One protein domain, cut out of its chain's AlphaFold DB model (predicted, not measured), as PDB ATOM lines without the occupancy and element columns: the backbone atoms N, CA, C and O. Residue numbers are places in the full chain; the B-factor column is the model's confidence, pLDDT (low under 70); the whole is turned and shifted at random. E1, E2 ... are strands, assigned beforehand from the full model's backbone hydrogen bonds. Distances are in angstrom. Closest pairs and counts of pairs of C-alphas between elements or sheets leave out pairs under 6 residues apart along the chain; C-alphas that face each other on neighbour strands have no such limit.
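AT A GLANCE: This is residues 48 to 94, 103 to 138, 483 to 487 and 498 to 510 of the 749 residues of an uncharacterized protein of Candidatus Saccharibacteria bacterium (UniProt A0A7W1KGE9). The domain is a small sandwich of two antiparallel sheets face to face, E2 E1 E7 and E3 E4 E5 E6, with their strands running at 22 degrees to each other; the two sheets come close at their edge strands E3 and E7. The long stretch of residues 68 to 86, with no named element, leads from one sheet to the other. The 101 printed residues hold seven named strands, E1 to E7 in chain order, and no named helix; the class is all strand, though under half of the residues, 43, are in named strands. The whole is compact, with a radius of gyration of the C-alphas of 13.2 A, and rounded, spanning 39 by 32 by 24 A.

HOW THE PARTS SIT: E1, residues 48 to 51, and E2, residues 61 to 67, form an antiparallel hairpin at 157 degrees, with N 50 and O 62 2.9 A apart, within hydrogen-bond range. E1 is also the antiparallel neighbour of E7, residues 503 to 507, with N 49 and O 504 at 2.8 A. Residues 76 to 77 pair with residues 62 to 63 of E2, antiparallel. In the other sheet, E3, residues 87 to 94, is antiparallel to E4, residues 103 to 107, at 170 degrees, with N 91 and O 104 at 2.9 A. E4, E5, residues 112 to 118, and E6, residues 129 to 135, form a meander, each strand the antiparallel neighbour of the one before; N 105 and O 113 are 2.9 A apart, and N 114 and O 133 2.9 A. This sheet is twisted. Between the sheets, the closest C-alphas of E3 and E7 are those of Ile 90 and Tyr 503, 5.7 A, and those of E1 and E3 are Ala 51 and Val 87, 5.5 A. E2 and E6 are apart.

IN THESE COORDINATES: E1 begins at C-alpha 48, (260.721, 231.494, 176.235), and measures 10.5 A. E2 measures 19.9 A, E3 20.2 A and E4 13.0 A. E5 measures 20.1 A and E6 18.0 A, with C-alpha 135 at (277.960, 232.690, 192.395). E7 measures 13.9 A and ends at C-alpha 507, (265.307, 228.779, 169.307).

THE WHOLE: The two C-alphas farthest apart are those of Pro 69 and Thr 138, 44.4 A. Three cuts leave out residues 95 to 102, 139 to 482 and 488 to 497, with C-alpha gaps of 8.9 A, 24.8 A and 16.1 A. The link from E2 to E3 is long, with 19 residues. The mean pLDDT of the printed part is 82.9; 13 residues are under 70, among them residues 124 to 126 and 483 to 487.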
ATOM      1  N   PHE A  48     260.789 230.180 175.614       93.25
ATOM      2  CA  PHE A  48     260.721 231.494 176.235       93.25
ATOM      3  C   PHE A  48     260.978 231.351 177.732       93.25
ATOM      4  O   PHE A  48     260.241 230.639 178.413       93.25
ATOM      5  N   PHE A  49     262.008 232.017 178.238       92.31
ATOM      6  CA  PHE A  49     262.388 232.048 179.644       92.31
ATOM      7  C   PHE A  49     261.984 233.376 180.265       92.31
ATOM      8  O   PHE A  49     262.165 234.422 179.652       92.31
ATOM      9  N   TYR A  50     261.488 233.343 181.497       89.69
ATOM     10  CA  TYR A  50     261.072 234.552 182.198       89.69
ATOM     11  C   TYR A  50     261.162 234.412 183.715       89.69
ATOM     12  O   TYR A  50     261.131 233.310 184.275       89.69
ATOM     13  N   ALA A  51     261.252 235.554 184.384       84.56
ATOM     14  CA  ALA A  51     261.223 235.654 185.832       84.56
ATOM     15  C   ALA A  51     259.784 235.696 186.371       84.56
ATOM     16  O   ALA A  51     258.981 236.507 185.915       84.56
ATOM     17  N   ASP A  52     259.462 234.859 187.362       78.88
ATOM     18  CA  ASP A  52     258.151 234.854 188.029       78.88
ATOM     19  C   ASP A  52     258.123 235.813 189.233       78.88
ATOM     20  O   ASP A  52     258.991 235.748 190.110       78.88
ATOM     21  N   THR A  53     257.112 236.683 189.316       67.75
ATOM     22  CA  THR A  53     256.926 237.608 190.453       67.75
ATOM     23  C   THR A  53     256.193 237.051 191.646       67.75
ATOM     24  O   THR A  53     256.143 237.739 192.673       67.75
ATOM     25  N   SER A  54     255.565 235.879 191.549       70.88
ATOM     26  CA  SER A  54     254.713 235.433 192.647       70.88
ATOM     27  C   SER A  54     255.538 235.360 193.939       70.88
ATOM     28  O   SER A  54     256.664 234.860 193.954       70.88
ATOM     29  N   ALA A  55     254.993 235.874 195.045       61.91
ATOM     30  CA  ALA A  55     255.713 235.951 196.321       61.91
ATOM     31  C   ALA A  55     256.223 234.577 196.807       61.91
ATOM     32  O   ALA A  55     257.158 234.499 197.597       61.91
ATOM     33  N   THR A  56     255.621 233.489 196.321       70.44
ATOM     34  CA  THR A  56     255.990 232.101 196.619       70.44
ATOM     35  C   THR A  56     257.028 231.494 195.669       70.44
ATOM     36  O   THR A  56     257.484 230.383 195.921       70.44
ATOM     37  N   SER A  57     257.398 232.183 194.588       72.50
ATOM     38  CA  SER A  57     258.316 231.697 193.545       72.50
ATOM     39  C   SER A  57     259.403 232.710 193.184       72.50
ATOM     40  O   SER A  57     259.961 232.650 192.090       72.50
ATOM     41  N   GLN A  58     259.712 233.642 194.088       78.75
ATOM     42  CA  GLN A  58     260.784 234.611 193.871       78.75
ATOM     43  C   GLN A  58     262.104 233.890 193.573       78.75
ATOM     44  O   GLN A  58     262.474 232.934 194.259       78.75
ATOM     45  N   GLY A  59     262.795 234.343 192.531       78.31
ATOM     46  CA  GLY A  59     264.066 233.770 192.090       78.31
ATOM     47  C   GLY A  59     263.952 232.501 191.253       78.31
ATOM     48  O   GLY A  59     264.977 232.021 190.774       78.31
ATOM     49  N   VAL A  60     262.744 231.958 191.059       84.38
ATOM     50  CA  VAL A  60     262.519 230.786 190.208       84.38
ATOM     51  C   VAL A  60     262.391 231.231 188.756       84.38
ATOM     52  O   VAL A  60     261.500 232.006 188.407       84.38
ATOM     53  N   LEU A  61     263.261 230.696 187.899       88.62
ATOM     54  CA  LEU A  61     263.113 230.833 186.457       88.62
ATOM     55  C   LEU A  61     261.930 229.990 185.975       88.62
ATOM     56  O   LEU A  61     261.805 228.814 186.333       88.62
ATOM     57  N   ARG A  62     261.097 230.562 185.112       89.31
ATOM     58  CA  ARG A  62     260.060 229.839 184.380       89.31
ATOM     59  C   ARG A  62     260.413 229.746 182.907       89.31
ATOM     60  O   ARG A  62     261.165 230.564 182.380       89.31
ATOM     61  N   ALA A  63     259.832 228.757 182.248       91.44
ATOM     62  CA  ALA A  63     259.924 228.591 180.811       91.44
ATOM     63  C   ALA A  63     258.554 228.277 180.202       91.44
ATOM     64  O   ALA A  63     257.675 227.740 180.873       91.44
ATOM     65  N   LYS A  64     258.371 228.584 178.923       90.88
ATOM     66  CA  LYS A  64     257.280 228.075 178.086       90.88
ATOM     67  C   LYS A  64     257.874 227.568 176.786       90.88
ATOM     68  O   LYS A  64     258.750 228.216 176.210       90.88
ATOM     69  N   THR A  65     257.368 226.445 176.297       91.00
ATOM     70  CA  THR A  65     257.658 226.020 174.930       91.00
ATOM     71  C   THR A  65     256.921 226.926 173.950       91.00
ATOM     72  O   THR A  65     255.776 227.314 174.181       91.00
ATOM     73  N   PHE A  66     257.587 227.283 172.863       90.75
ATOM     74  CA  PHE A  66     256.992 227.933 171.708       90.75
ATOM     75  C   PHE A  66     256.952 226.932 170.559       90.75
ATOM     76  O   PHE A  66     257.964 226.303 170.238       90.75
ATOM     77  N   THR A  67     255.785 226.814 169.938       88.62
ATOM     78  CA  THR A  67     255.568 226.028 168.730       88.62
ATOM     79  C   THR A  67     255.071 226.949 167.628       88.62
ATOM     80  O   THR A  67     254.006 227.569 167.758       88.62
ATOM     81  N   SER A  68     255.849 227.042 166.547       81.38
ATOM     82  CA  SER A  68     255.500 227.859 165.387       81.38
ATOM     83  C   SER A  68     254.135 227.441 164.807       81.38
ATOM     84  O   SER A  68     253.798 226.253 164.804       81.38
ATOM     85  N   PRO A  69     253.306 228.401 164.351       81.31
ATOM     86  CA  PRO A  69     253.627 229.827 164.214       81.31
ATOM     87  C   PRO A  69     253.283 230.705 165.427       81.31
ATOM     88  O   PRO A  69     253.699 231.862 165.467       81.31
ATOM     89  N   SER A  70     252.495 230.219 166.392       80.06
ATOM     90  CA  SER A  70     251.936 231.097 167.437       80.06
ATOM     91  C   SER A  70     251.426 230.382 168.696       80.06
ATOM     92  O   SER A  70     250.574 230.922 169.402       80.06
ATOM     93  N   THR A  71     251.858 229.148 168.966       86.50
ATOM     94  CA  THR A  71     251.356 228.376 170.118       86.50
ATOM     95  C   THR A  71     252.369 228.392 171.253       86.50
ATOM     96  O   THR A  71     253.542 228.102 171.041       86.50
ATOM     97  N   GLN A  72     251.914 228.686 172.473       86.00
ATOM     98  CA  GLN A  72     252.727 228.557 173.681       86.00
ATOM     99  C   GLN A  72     252.250 227.392 174.544       86.00
ATOM    100  O   GLN A  72     251.049 227.179 174.721       86.00
ATOM    101  N   GLY A  73     253.206 226.658 175.102       87.81
ATOM    102  CA  GLY A  73     252.957 225.630 176.098       87.81
ATOM    103  C   GLY A  73     252.589 226.200 177.468       87.81
ATOM    104  O   GLY A  73     252.586 227.409 177.715       87.81
ATOM    105  N   ALA A  74     252.294 225.287 178.392       88.62
ATOM    106  CA  ALA A  74     252.125 225.627 179.797       88.62
ATOM    107  C   ALA A  74     253.450 226.115 180.412       88.62
ATOM    108  O   ALA A  74     254.533 225.785 179.932       88.62
ATOM    109  N   ALA A  75     253.354 226.882 181.500       87.69
ATOM    110  CA  ALA A  75     254.526 227.314 182.251       87.69
ATOM    111  C   ALA A  75     255.231 226.120 182.915       87.69
ATOM    112  O   ALA A  75     254.608 225.307 183.601       87.69
ATOM    113  N   ILE A  76     256.546 226.071 182.752       89.94
ATOM    114  CA  ILE A  76     257.459 225.056 183.265       89.94
ATOM    115  C   ILE A  76     258.365 225.709 184.310       89.94
ATOM    116  O   ILE A  76     258.762 226.865 184.173       89.94
ATOM    117  N   ASN A  77     258.673 224.977 185.379       88.75
ATOM    118  CA  ASN A  77     259.656 225.408 186.370       88.75
ATOM    119  C   ASN A  77     261.060 225.037 185.911       88.75
ATOM    120  O   ASN A  77     261.289 223.869 185.596       88.75
ATOM    121  N   GLY A  78     261.982 225.997 185.967       84.19
ATOM    122  CA  GLY A  78     263.411 225.721 185.916       84.19
ATOM    123  C   GLY A  78     263.909 224.991 187.169       84.19
ATOM    124  O   GLY A  78     263.123 224.523 188.005       84.19
ATOM    125  N   ALA A  79     265.232 224.909 187.322       83.56
ATOM    126  CA  ALA A  79     265.818 224.332 188.523       83.56
ATOM    127  C   ALA A  79     265.471 225.178 189.763       83.56
ATOM    128  O   ALA A  79     265.086 226.347 189.673       83.56
ATOM    129  N   ALA A  80     265.598 224.569 190.943       80.31
ATOM    130  CA  ALA A  80     265.361 225.274 192.195       80.31
ATOM    131  C   ALA A  80     266.300 226.484 192.316       80.31
ATOM    132  O   ALA A  80     267.515 226.358 192.160       80.31
ATOM    133  N   ALA A  81     265.721 227.644 192.621       78.81
ATOM    134  CA  ALA A  81     266.456 228.885 192.801       78.81
ATOM    135  C   ALA A  81     267.443 228.775 193.972       78.81
ATOM    136  O   ALA A  81     267.077 228.294 195.048       78.81
ATOM    137  N   SER A  82     268.666 229.285 193.812       84.12
ATOM    138  CA  SER A  82     269.647 229.283 194.910       84.12
ATOM    139  C   SER A  82     269.379 230.346 195.993       84.12
ATOM    140  O   SER A  82     269.965 230.316 197.073       84.12
ATOM    141  N   SER A  83     268.477 231.288 195.710       85.00
ATOM    142  CA  SER A  83     268.045 232.376 196.589       85.00
ATOM    143  C   SER A  83     266.625 232.813 196.216       85.00
ATOM    144  O   SER A  83     266.210 232.642 195.067       85.00
ATOM    145  N   THR A  84     265.901 233.408 197.167       84.44
ATOM    146  CA  THR A  84     264.539 233.942 196.977       84.44
ATOM    147  C   THR A  84     264.534 235.385 196.456       84.44
ATOM    148  O   THR A  84     263.573 236.110 196.670       84.44
ATOM    149  N   SER A  85     265.625 235.854 195.848       82.62
ATOM    150  CA  SER A  85     265.694 237.196 195.258       82.62
ATOM    151  C   SER A  85     265.147 237.175 193.830       82.62
ATOM    152  O   SER A  85     265.308 236.175 193.136       82.62
ATOM    153  N   PHE A  86     264.495 238.249 193.382       81.62
ATOM    154  CA  PHE A  86     263.932 238.312 192.031       81.62
ATOM    155  C   PHE A  86     265.019 238.250 190.958       81.62
ATOM    156  O   PHE A  86     266.128 238.742 191.162       81.62
ATOM    157  N   VAL A  87     264.679 237.654 189.814       84.56
ATOM    158  CA  VAL A  87     265.562 237.600 188.646       84.56
ATOM    159  C   VAL A  87     265.419 238.898 187.866       84.56
ATOM    160  O   VAL A  87     264.313 239.360 187.601       84.56
ATOM    161  N   LEU A  88     266.558 239.468 187.506       82.69
ATOM    162  CA  LEU A  88     266.668 240.742 186.815       82.69
ATOM    163  C   LEU A  88     267.120 240.547 185.370       82.69
ATOM    164  O   LEU A  88     266.560 241.131 184.454       82.69
ATOM    165  N   TRP A  89     268.112 239.683 185.173       88.69
ATOM    166  CA  TRP A  89     268.678 239.403 183.864       88.69
ATOM    167  C   TRP A  89     268.626 237.924 183.577       88.69
ATOM    168  O   TRP A  89     269.046 237.127 184.413       88.69
ATOM    169  N   ILE A  90     268.189 237.571 182.376       93.56
ATOM    170  CA  ILE A  90     268.242 236.216 181.848       93.56
ATOM    171  C   ILE A  90     269.058 236.229 180.563       93.56
ATOM    172  O   ILE A  90     268.917 237.112 179.714       93.56
ATOM    173  N   ARG A  91     269.921 235.226 180.422       96.56
ATOM    174  CA  ARG A  91     270.583 234.893 179.163       96.56
ATOM    175  C   ARG A  91     270.460 233.404 178.919       96.56
ATOM    176  O   ARG A  91     270.903 232.618 179.753       96.56
ATOM    177  N   ALA A  92     269.879 233.030 177.789       96.50
ATOM    178  CA  ALA A  92     269.754 231.647 177.357       96.50
ATOM    179  C   ALA A  92     270.461 231.446 176.014       96.50
ATOM    180  O   ALA A  92     270.298 232.233 175.081       96.50
ATOM    181  N   LYS A  93     271.258 230.381 175.908       95.94
ATOM    182  CA  LYS A  93     271.936 229.988 174.668       95.94
ATOM    183  C   LYS A  93     271.828 228.489 174.452       95.94
ATOM    184  O   LYS A  93     271.830 227.723 175.412       95.94
ATOM    185  N   VAL A  94     271.754 228.088 173.188       93.19
ATOM    186  CA  VAL A  94     271.614 226.688 172.776       93.19
ATOM    187  C   VAL A  94     272.949 226.154 172.274       93.19
ATOM    188  O   VAL A  94     273.650 226.842 171.531       93.19
ATOM    189  N   ILE A 103     271.469 228.398 180.657       97.44
ATOM    190  CA  ILE A 103     270.713 229.558 181.115       97.44
ATOM    191  C   ILE A 103     271.402 230.170 182.328       97.44
ATOM    192  O   ILE A 103     271.685 229.478 183.308       97.44
ATOM    193  N   GLY A 104     271.638 231.476 182.262       96.12
ATOM    194  CA  GLY A 104     272.104 232.284 183.377       96.12
ATOM    195  C   GLY A 104     271.028 233.252 183.822       96.12
ATOM    196  O   GLY A 104     270.406 233.907 182.984       96.12
ATOM    197  N   SER A 105     270.827 233.350 185.131       92.94
ATOM    198  CA  SER A 105     269.934 234.331 185.736       92.94
ATOM    199  C   SER A 105     270.650 235.111 186.830       92.94
ATOM    200  O   SER A 105     271.030 234.520 187.844       92.94
ATOM    201  N   LEU A 106     270.814 236.421 186.640       89.50
ATOM    202  CA  LEU A 106     271.309 237.324 187.680       89.50
ATOM    203  C   LEU A 106     270.127 237.888 188.454       89.50
ATOM    204  O   LEU A 106     269.145 238.363 187.872       89.50
ATOM    205  N   LYS A 107     270.232 237.819 189.772       85.50
ATOM    206  CA  LYS A 107     269.207 238.276 190.701       85.50
ATOM    207  C   LYS A 107     269.541 239.639 191.272       85.50
ATOM    208  O   LYS A 107     270.685 240.074 191.239       85.50
ATOM    209  N   VAL A 108     268.528 240.274 191.852       79.56
ATOM    210  CA  VAL A 108     268.647 241.602 192.467       79.56
ATOM    211  C   VAL A 108     269.703 241.624 193.561       79.56
ATOM    212  O   VAL A 108     270.466 242.569 193.625       79.56
ATOM    213  N   ASN A 109     269.788 240.564 194.369       79.31
ATOM    214  CA  ASN A 109     270.818 240.420 195.398       79.31
ATOM    215  C   ASN A 109     272.197 240.030 194.824       79.31
ATOM    216  O   ASN A 109     272.950 239.327 195.493       79.31
ATOM    217  N   GLY A 110     272.477 240.311 193.552       81.81
ATOM    218  CA  GLY A 110     273.731 239.984 192.870       81.81
ATOM    219  C   GLY A 110     274.061 238.495 192.718       81.81
ATOM    220  O   GLY A 110     275.159 238.161 192.282       81.81
ATOM    221  N   THR A 111     273.159 237.577 193.086       87.81
ATOM    222  CA  THR A 111     273.396 236.138 192.903       87.81
ATOM    223  C   THR A 111     273.223 235.764 191.433       87.81
ATOM    224  O   THR A 111     272.137 235.945 190.879       87.81
ATOM    225  N   LEU A 112     274.265 235.200 190.821       91.94
ATOM    226  CA  LEU A 112     274.210 234.620 189.478       91.94
ATOM    227  C   LEU A 112     273.985 233.110 189.577       91.94
ATOM    228  O   LEU A 112     274.838 232.390 190.096       91.94
ATOM    229  N   ASP A 113     272.867 232.629 189.041       94.06
ATOM    230  CA  ASP A 113     272.563 231.202 188.920       94.06
ATOM    231  C   ASP A 113     272.813 230.727 187.490       94.06
ATOM    232  O   ASP A 113     272.291 231.322 186.548       94.06
ATOM    233  N   ILE A 114     273.565 229.632 187.339       96.31
ATOM    234  CA  ILE A 114     273.746 228.927 186.068       96.31
ATOM    235  C   ILE A 114     273.080 227.559 186.146       96.31
ATOM    236  O   ILE A 114     273.351 226.743 187.035       96.31
ATOM    237  N   GLN A 115     272.236 227.280 185.165       95.56
ATOM    238  CA  GLN A 115     271.563 226.001 184.998       95.56
ATOM    239  C   GLN A 115     271.607 225.570 183.538       95.56
ATOM    240  O   GLN A 115     271.668 226.401 182.634       95.56
ATOM    241  N   SER A 116     271.541 224.267 183.303       94.94
ATOM    242  CA  SER A 116     271.334 223.728 181.966       94.94
ATOM    243  C   SER A 116     269.948 223.124 181.843       94.94
ATOM    244  O   SER A 116     269.353 222.698 182.836       94.94
ATOM    245  N   CYS A 117     269.483 223.022 180.611       93.31
ATOM    246  CA  CYS A 117     268.292 222.285 180.254       93.31
ATOM    247  C   CYS A 117     268.598 221.305 179.116       93.31
ATOM    248  O   CYS A 117     269.245 221.698 178.146       93.31
ATOM    249  N   THR A 118     268.156 220.054 179.227       90.69
ATOM    250  CA  THR A 118     268.323 219.016 178.192       90.69
ATOM    251  C   THR A 118     266.968 218.527 177.676       90.69
ATOM    252  O   THR A 118     265.928 219.013 178.112       90.69
ATOM    253  N   THR A 119     266.962 217.583 176.726       83.88
ATOM    254  CA  THR A 119     265.748 216.815 176.353       83.88
ATOM    255  C   THR A 119     264.546 217.657 175.902       83.88
ATOM    256  O   THR A 119     263.406 217.217 175.947       83.88
ATOM    257  N   GLY A 120     264.798 218.863 175.388       82.94
ATOM    258  CA  GLY A 120     263.771 219.714 174.788       82.94
ATOM    259  C   GLY A 120     263.074 220.689 175.734       82.94
ATOM    260  O   GLY A 120     262.248 221.464 175.244       82.94
ATOM    261  N   CYS A 121     263.458 220.736 177.013       88.69
ATOM    262  CA  CYS A 121     263.008 221.753 177.970       88.69
ATOM    263  C   CYS A 121     261.490 221.836 178.137       88.69
ATOM    264  O   CYS A 121     260.924 222.933 178.152       88.69
ATOM    265  N   ASP A 122     260.826 220.686 178.216       86.81
ATOM    266  CA  ASP A 122     259.367 220.593 178.184       86.81
ATOM    267  C   ASP A 122     258.754 219.903 179.413       86.81
ATOM    268  O   ASP A 122     257.532 219.946 179.596       86.81
ATOM    269  N   THR A 123     259.567 219.343 180.313       82.38
ATOM    270  CA  THR A 123     259.085 218.699 181.538       82.38
ATOM    271  C   THR A 123     259.200 219.596 182.773       82.38
ATOM    272  O   THR A 123     260.182 220.300 183.004       82.38
ATOM    273  N   THR A 124     258.172 219.570 183.628       65.75
ATOM    274  CA  THR A 124     258.174 220.307 184.901       65.75
ATOM    275  C   THR A 124     259.086 219.659 185.943       65.75
ATOM    276  O   THR A 124     258.964 218.461 186.202       65.75
ATOM    277  N   GLY A 125     259.894 220.465 186.642       60.59
ATOM    278  CA  GLY A 125     260.749 220.020 187.751       60.59
ATOM    279  C   GLY A 125     262.184 219.725 187.309       60.59
ATOM    280  O   GLY A 125     262.624 220.186 186.264       60.59
ATOM    281  N   SER A 126     262.931 218.938 188.092       59.00
ATOM    282  CA  SER A 126     264.324 218.566 187.780       59.00
ATOM    283  C   SER A 126     264.459 217.530 186.648       59.00
ATOM    284  O   SER A 126     265.462 216.825 186.606       59.00
ATOM    285  N   GLY A 127     263.424 217.344 185.820       79.94
ATOM    286  CA  GLY A 127     263.421 216.359 184.735       79.94
ATOM    287  C   GLY A 127     264.417 216.742 183.645       79.94
ATOM    288  O   GLY A 127     265.344 215.984 183.379       79.94
ATOM    289  N   ASP A 128     264.271 217.959 183.115       88.25
ATOM    290  CA  ASP A 128     265.167 218.517 182.093       88.25
ATOM    291  C   ASP A 128     266.153 219.548 182.649       88.25
ATOM    292  O   ASP A 128     267.226 219.756 182.086       88.25
ATOM    293  N   TYR A 129     265.800 220.211 183.755       92.00
ATOM    294  CA  TYR A 129     266.580 221.313 184.312       92.00
ATOM    295  C   TYR A 129     267.538 220.842 185.398       92.00
ATOM    296  O   TYR A 129     267.138 220.246 186.401       92.00
ATOM    297  N   THR A 130     268.811 221.193 185.237       93.62
ATOM    298  CA  THR A 130     269.877 220.886 186.192       93.62
ATOM    299  C   THR A 130     270.587 222.166 186.610       93.62
ATOM    300  O   THR A 130     271.201 222.840 185.784       93.62
ATOM    301  N   ALA A 131     270.553 222.484 187.906       93.75
ATOM    302  CA  ALA A 131     271.404 223.529 188.468       93.75
ATOM    303  C   ALA A 131     272.876 223.113 188.329       93.75
ATOM    304  O   ALA A 131     273.244 221.996 188.701       93.75
ATOM    305  N   ARG A 132     273.718 223.994 187.782       94.81
ATOM    306  CA  ARG A 132     275.141 223.709 187.558       94.81
ATOM    307  C   ARG A 132     276.004 224.308 188.653       94.81
ATOM    308  O   ARG A 132     276.795 223.593 189.258       94.81
ATOM    309  N   TRP A 133     275.836 225.595 188.915       95.00
ATOM    310  CA  TRP A 133     276.484 226.306 190.010       95.00
ATOM    311  C   TRP A 133     275.813 227.663 190.200       95.00
ATOM    312  O   TRP A 133     275.068 228.133 189.341       95.00
ATOM    313  N   ASN A 134     276.103 228.302 191.325       93.25
ATOM    314  CA  ASN A 134     275.785 229.699 191.555       93.25
ATOM    315  C   ASN A 134     277.040 230.459 191.997       93.25
ATOM    316  O   ASN A 134     277.951 229.872 192.583       93.25
ATOM    317  N   ASN A 135     277.082 231.756 191.709       90.69
ATOM    318  CA  ASN A 135     277.960 232.690 192.395       90.69
ATOM    319  C   ASN A 135     277.095 233.518 193.361       90.69
ATOM    320  O   ASN A 135     276.309 234.345 192.894       90.69
ATOM    321  N   PRO A 136     277.197 233.310 194.688       84.12
ATOM    322  CA  PRO A 136     276.437 234.090 195.663       84.12
ATOM    323  C   PRO A 136     276.940 235.537 195.820       84.12
ATOM    324  O   PRO A 136     276.279 236.318 196.503       84.12
ATOM    325  N   GLY A 137     278.083 235.887 195.216       70.19
ATOM    326  CA  GLY A 137     278.810 237.133 195.451       70.19
ATOM    327  C   GLY A 137     279.753 236.992 196.648       70.19
ATOM    328  O   GLY A 137     279.293 236.682 197.750       70.19
ATOM    329  N   THR A 138     281.070 237.178 196.479       58.19
ATOM    330  CA  THR A 138     282.018 236.962 197.599       58.19
ATOM    331  C   THR A 138     282.279 238.202 198.463       58.19
ATOM    332  O   THR A 138     282.614 238.050 199.642       58.19
ATOM    333  N   GLY A 483     261.137 246.762 191.598       44.69
ATOM    334  CA  GLY A 483     260.675 248.158 191.663       44.69
ATOM    335  C   GLY A 483     259.261 248.373 191.104       44.69
ATOM    336  O   GLY A 483     258.535 249.228 191.605       44.69
ATOM    337  N   VAL A 484     258.819 247.518 190.179       43.19
ATOM    338  CA  VAL A 484     257.437 247.449 189.689       43.19
ATOM    339  C   VAL A 484     256.960 246.029 189.915       43.19
ATOM    340  O   VAL A 484     257.002 245.173 189.037       43.19
ATOM    341  N   ALA A 485     256.539 245.732 191.142       39.00
ATOM    342  CA  ALA A 485     255.762 244.526 191.376       39.00
ATOM    343  C   ALA A 485     254.469 244.689 190.595       39.00
ATOM    344  O   ALA A 485     253.556 245.174 191.235       39.00
ATOM    345  N   CYS A 486     254.443 244.367 189.289       46.56
ATOM    346  CA  CYS A 486     253.421 244.767 188.323       46.56
ATOM    347  C   CYS A 486     252.042 244.706 188.962       46.56
ATOM    348  O   CYS A 486     251.428 243.632 189.031       46.56
ATOM    349  N   PRO A 487     251.621 245.808 189.609       36.38
ATOM    350  CA  PRO A 487     250.436 245.740 190.393       36.38
ATOM    351  C   PRO A 487     249.366 246.039 189.372       36.38
ATOM    352  O   PRO A 487     249.528 246.861 188.477       36.38
ATOM    353  N   GLY A 498     264.020 251.007 183.750       53.06
ATOM    354  CA  GLY A 498     264.712 249.742 184.004       53.06
ATOM    355  C   GLY A 498     265.428 249.204 182.779       53.06
ATOM    356  O   GLY A 498     264.798 248.939 181.768       53.06
ATOM    357  N   ALA A 499     266.728 248.944 182.906       61.19
ATOM    358  CA  ALA A 499     267.572 248.325 181.883       61.19
ATOM    359  C   ALA A 499     267.431 246.789 181.785       61.19
ATOM    360  O   ALA A 499     268.099 246.137 180.991       61.19
ATOM    361  N   ALA A 500     266.612 246.174 182.632       75.56
ATOM    362  CA  ALA A 500     266.706 244.752 182.933       75.56
ATOM    363  C   ALA A 500     265.946 243.834 181.964       75.56
ATOM    364  O   ALA A 500     264.745 243.980 181.761       75.56
ATOM    365  N   TRP A 501     266.629 242.806 181.454       84.81
ATOM    366  CA  TRP A 501     266.023 241.755 180.632       84.81
ATOM    367  C   TRP A 501     265.651 240.547 181.478       84.81
ATOM    368  O   TRP A 501     266.359 239.537 181.513       84.81
ATOM    369  N   ASN A 502     264.513 240.635 182.154       83.69
ATOM    370  CA  ASN A 502     263.968 239.554 182.975       83.69
ATOM    371  C   ASN A 502     263.231 238.477 182.154       83.69
ATOM    372  O   ASN A 502     262.500 237.653 182.720       83.69
ATOM    373  N   TYR A 503     263.443 238.475 180.839       90.12
ATOM    374  CA  TYR A 503     263.059 237.433 179.904       90.12
ATOM    375  C   TYR A 503     264.146 237.226 178.848       90.12
ATOM    376  O   TYR A 503     264.933 238.123 178.535       90.12
ATOM    377  N   ASP A 504     264.179 236.029 178.279       94.69
ATOM    378  CA  ASP A 504     264.963 235.734 177.086       94.69
ATOM    379  C   ASP A 504     264.278 234.641 176.268       94.69
ATOM    380  O   ASP A 504     263.428 233.903 176.769       94.69
ATOM    381  N   PHE A 505     264.662 234.509 175.009       95.00
ATOM    382  CA  PHE A 505     264.156 233.470 174.129       95.00
ATOM    383  C   PHE A 505     265.315 232.756 173.443       95.00
ATOM    384  O   PHE A 505     266.328 233.360 173.092       95.00
ATOM    385  N   ALA A 506     265.159 231.451 173.258       94.50
ATOM    386  CA  ALA A 506     266.118 230.638 172.536       94.50
ATOM    387  C   ALA A 506     265.388 229.700 171.573       94.50
ATOM    388  O   ALA A 506     264.514 228.930 171.976       94.50
ATOM    389  N   TRP A 507     265.766 229.746 170.297       93.31
ATOM    390  CA  TRP A 507     265.307 228.779 169.307       93.31
ATOM    391  C   TRP A 507     265.854 227.389 169.625       93.31
ATOM    392  O   TRP A 507     267.036 227.235 169.934       93.31
ATOM    393  N   LYS A 508     265.010 226.363 169.506       89.25
ATOM    394  CA  LYS A 508     265.483 224.987 169.363       89.25
ATOM    395  C   LYS A 508     266.175 224.906 168.011       89.25
ATOM    396  O   LYS A 508     265.623 225.323 166.999       89.25
ATOM    397  N   MET A 509     267.401 224.420 168.030       86.00
ATOM    398  CA  MET A 509     268.280 224.440 166.875       86.00
ATOM    399  C   MET A 509     268.468 223.022 166.379       86.00
ATOM    400  O   MET A 509     268.921 222.178 167.141       86.00
ATOM    401  N   TYR A 510     268.155 222.791 165.111       85.56
ATOM    402  CA  TYR A 510     268.501 221.582 164.385       85.56
ATOM    403  C   TYR A 510     269.920 221.717 163.830       85.56
ATOM    404  O   TYR A 510     270.194 222.539 162.958       85.56
TER     405      TYR A 510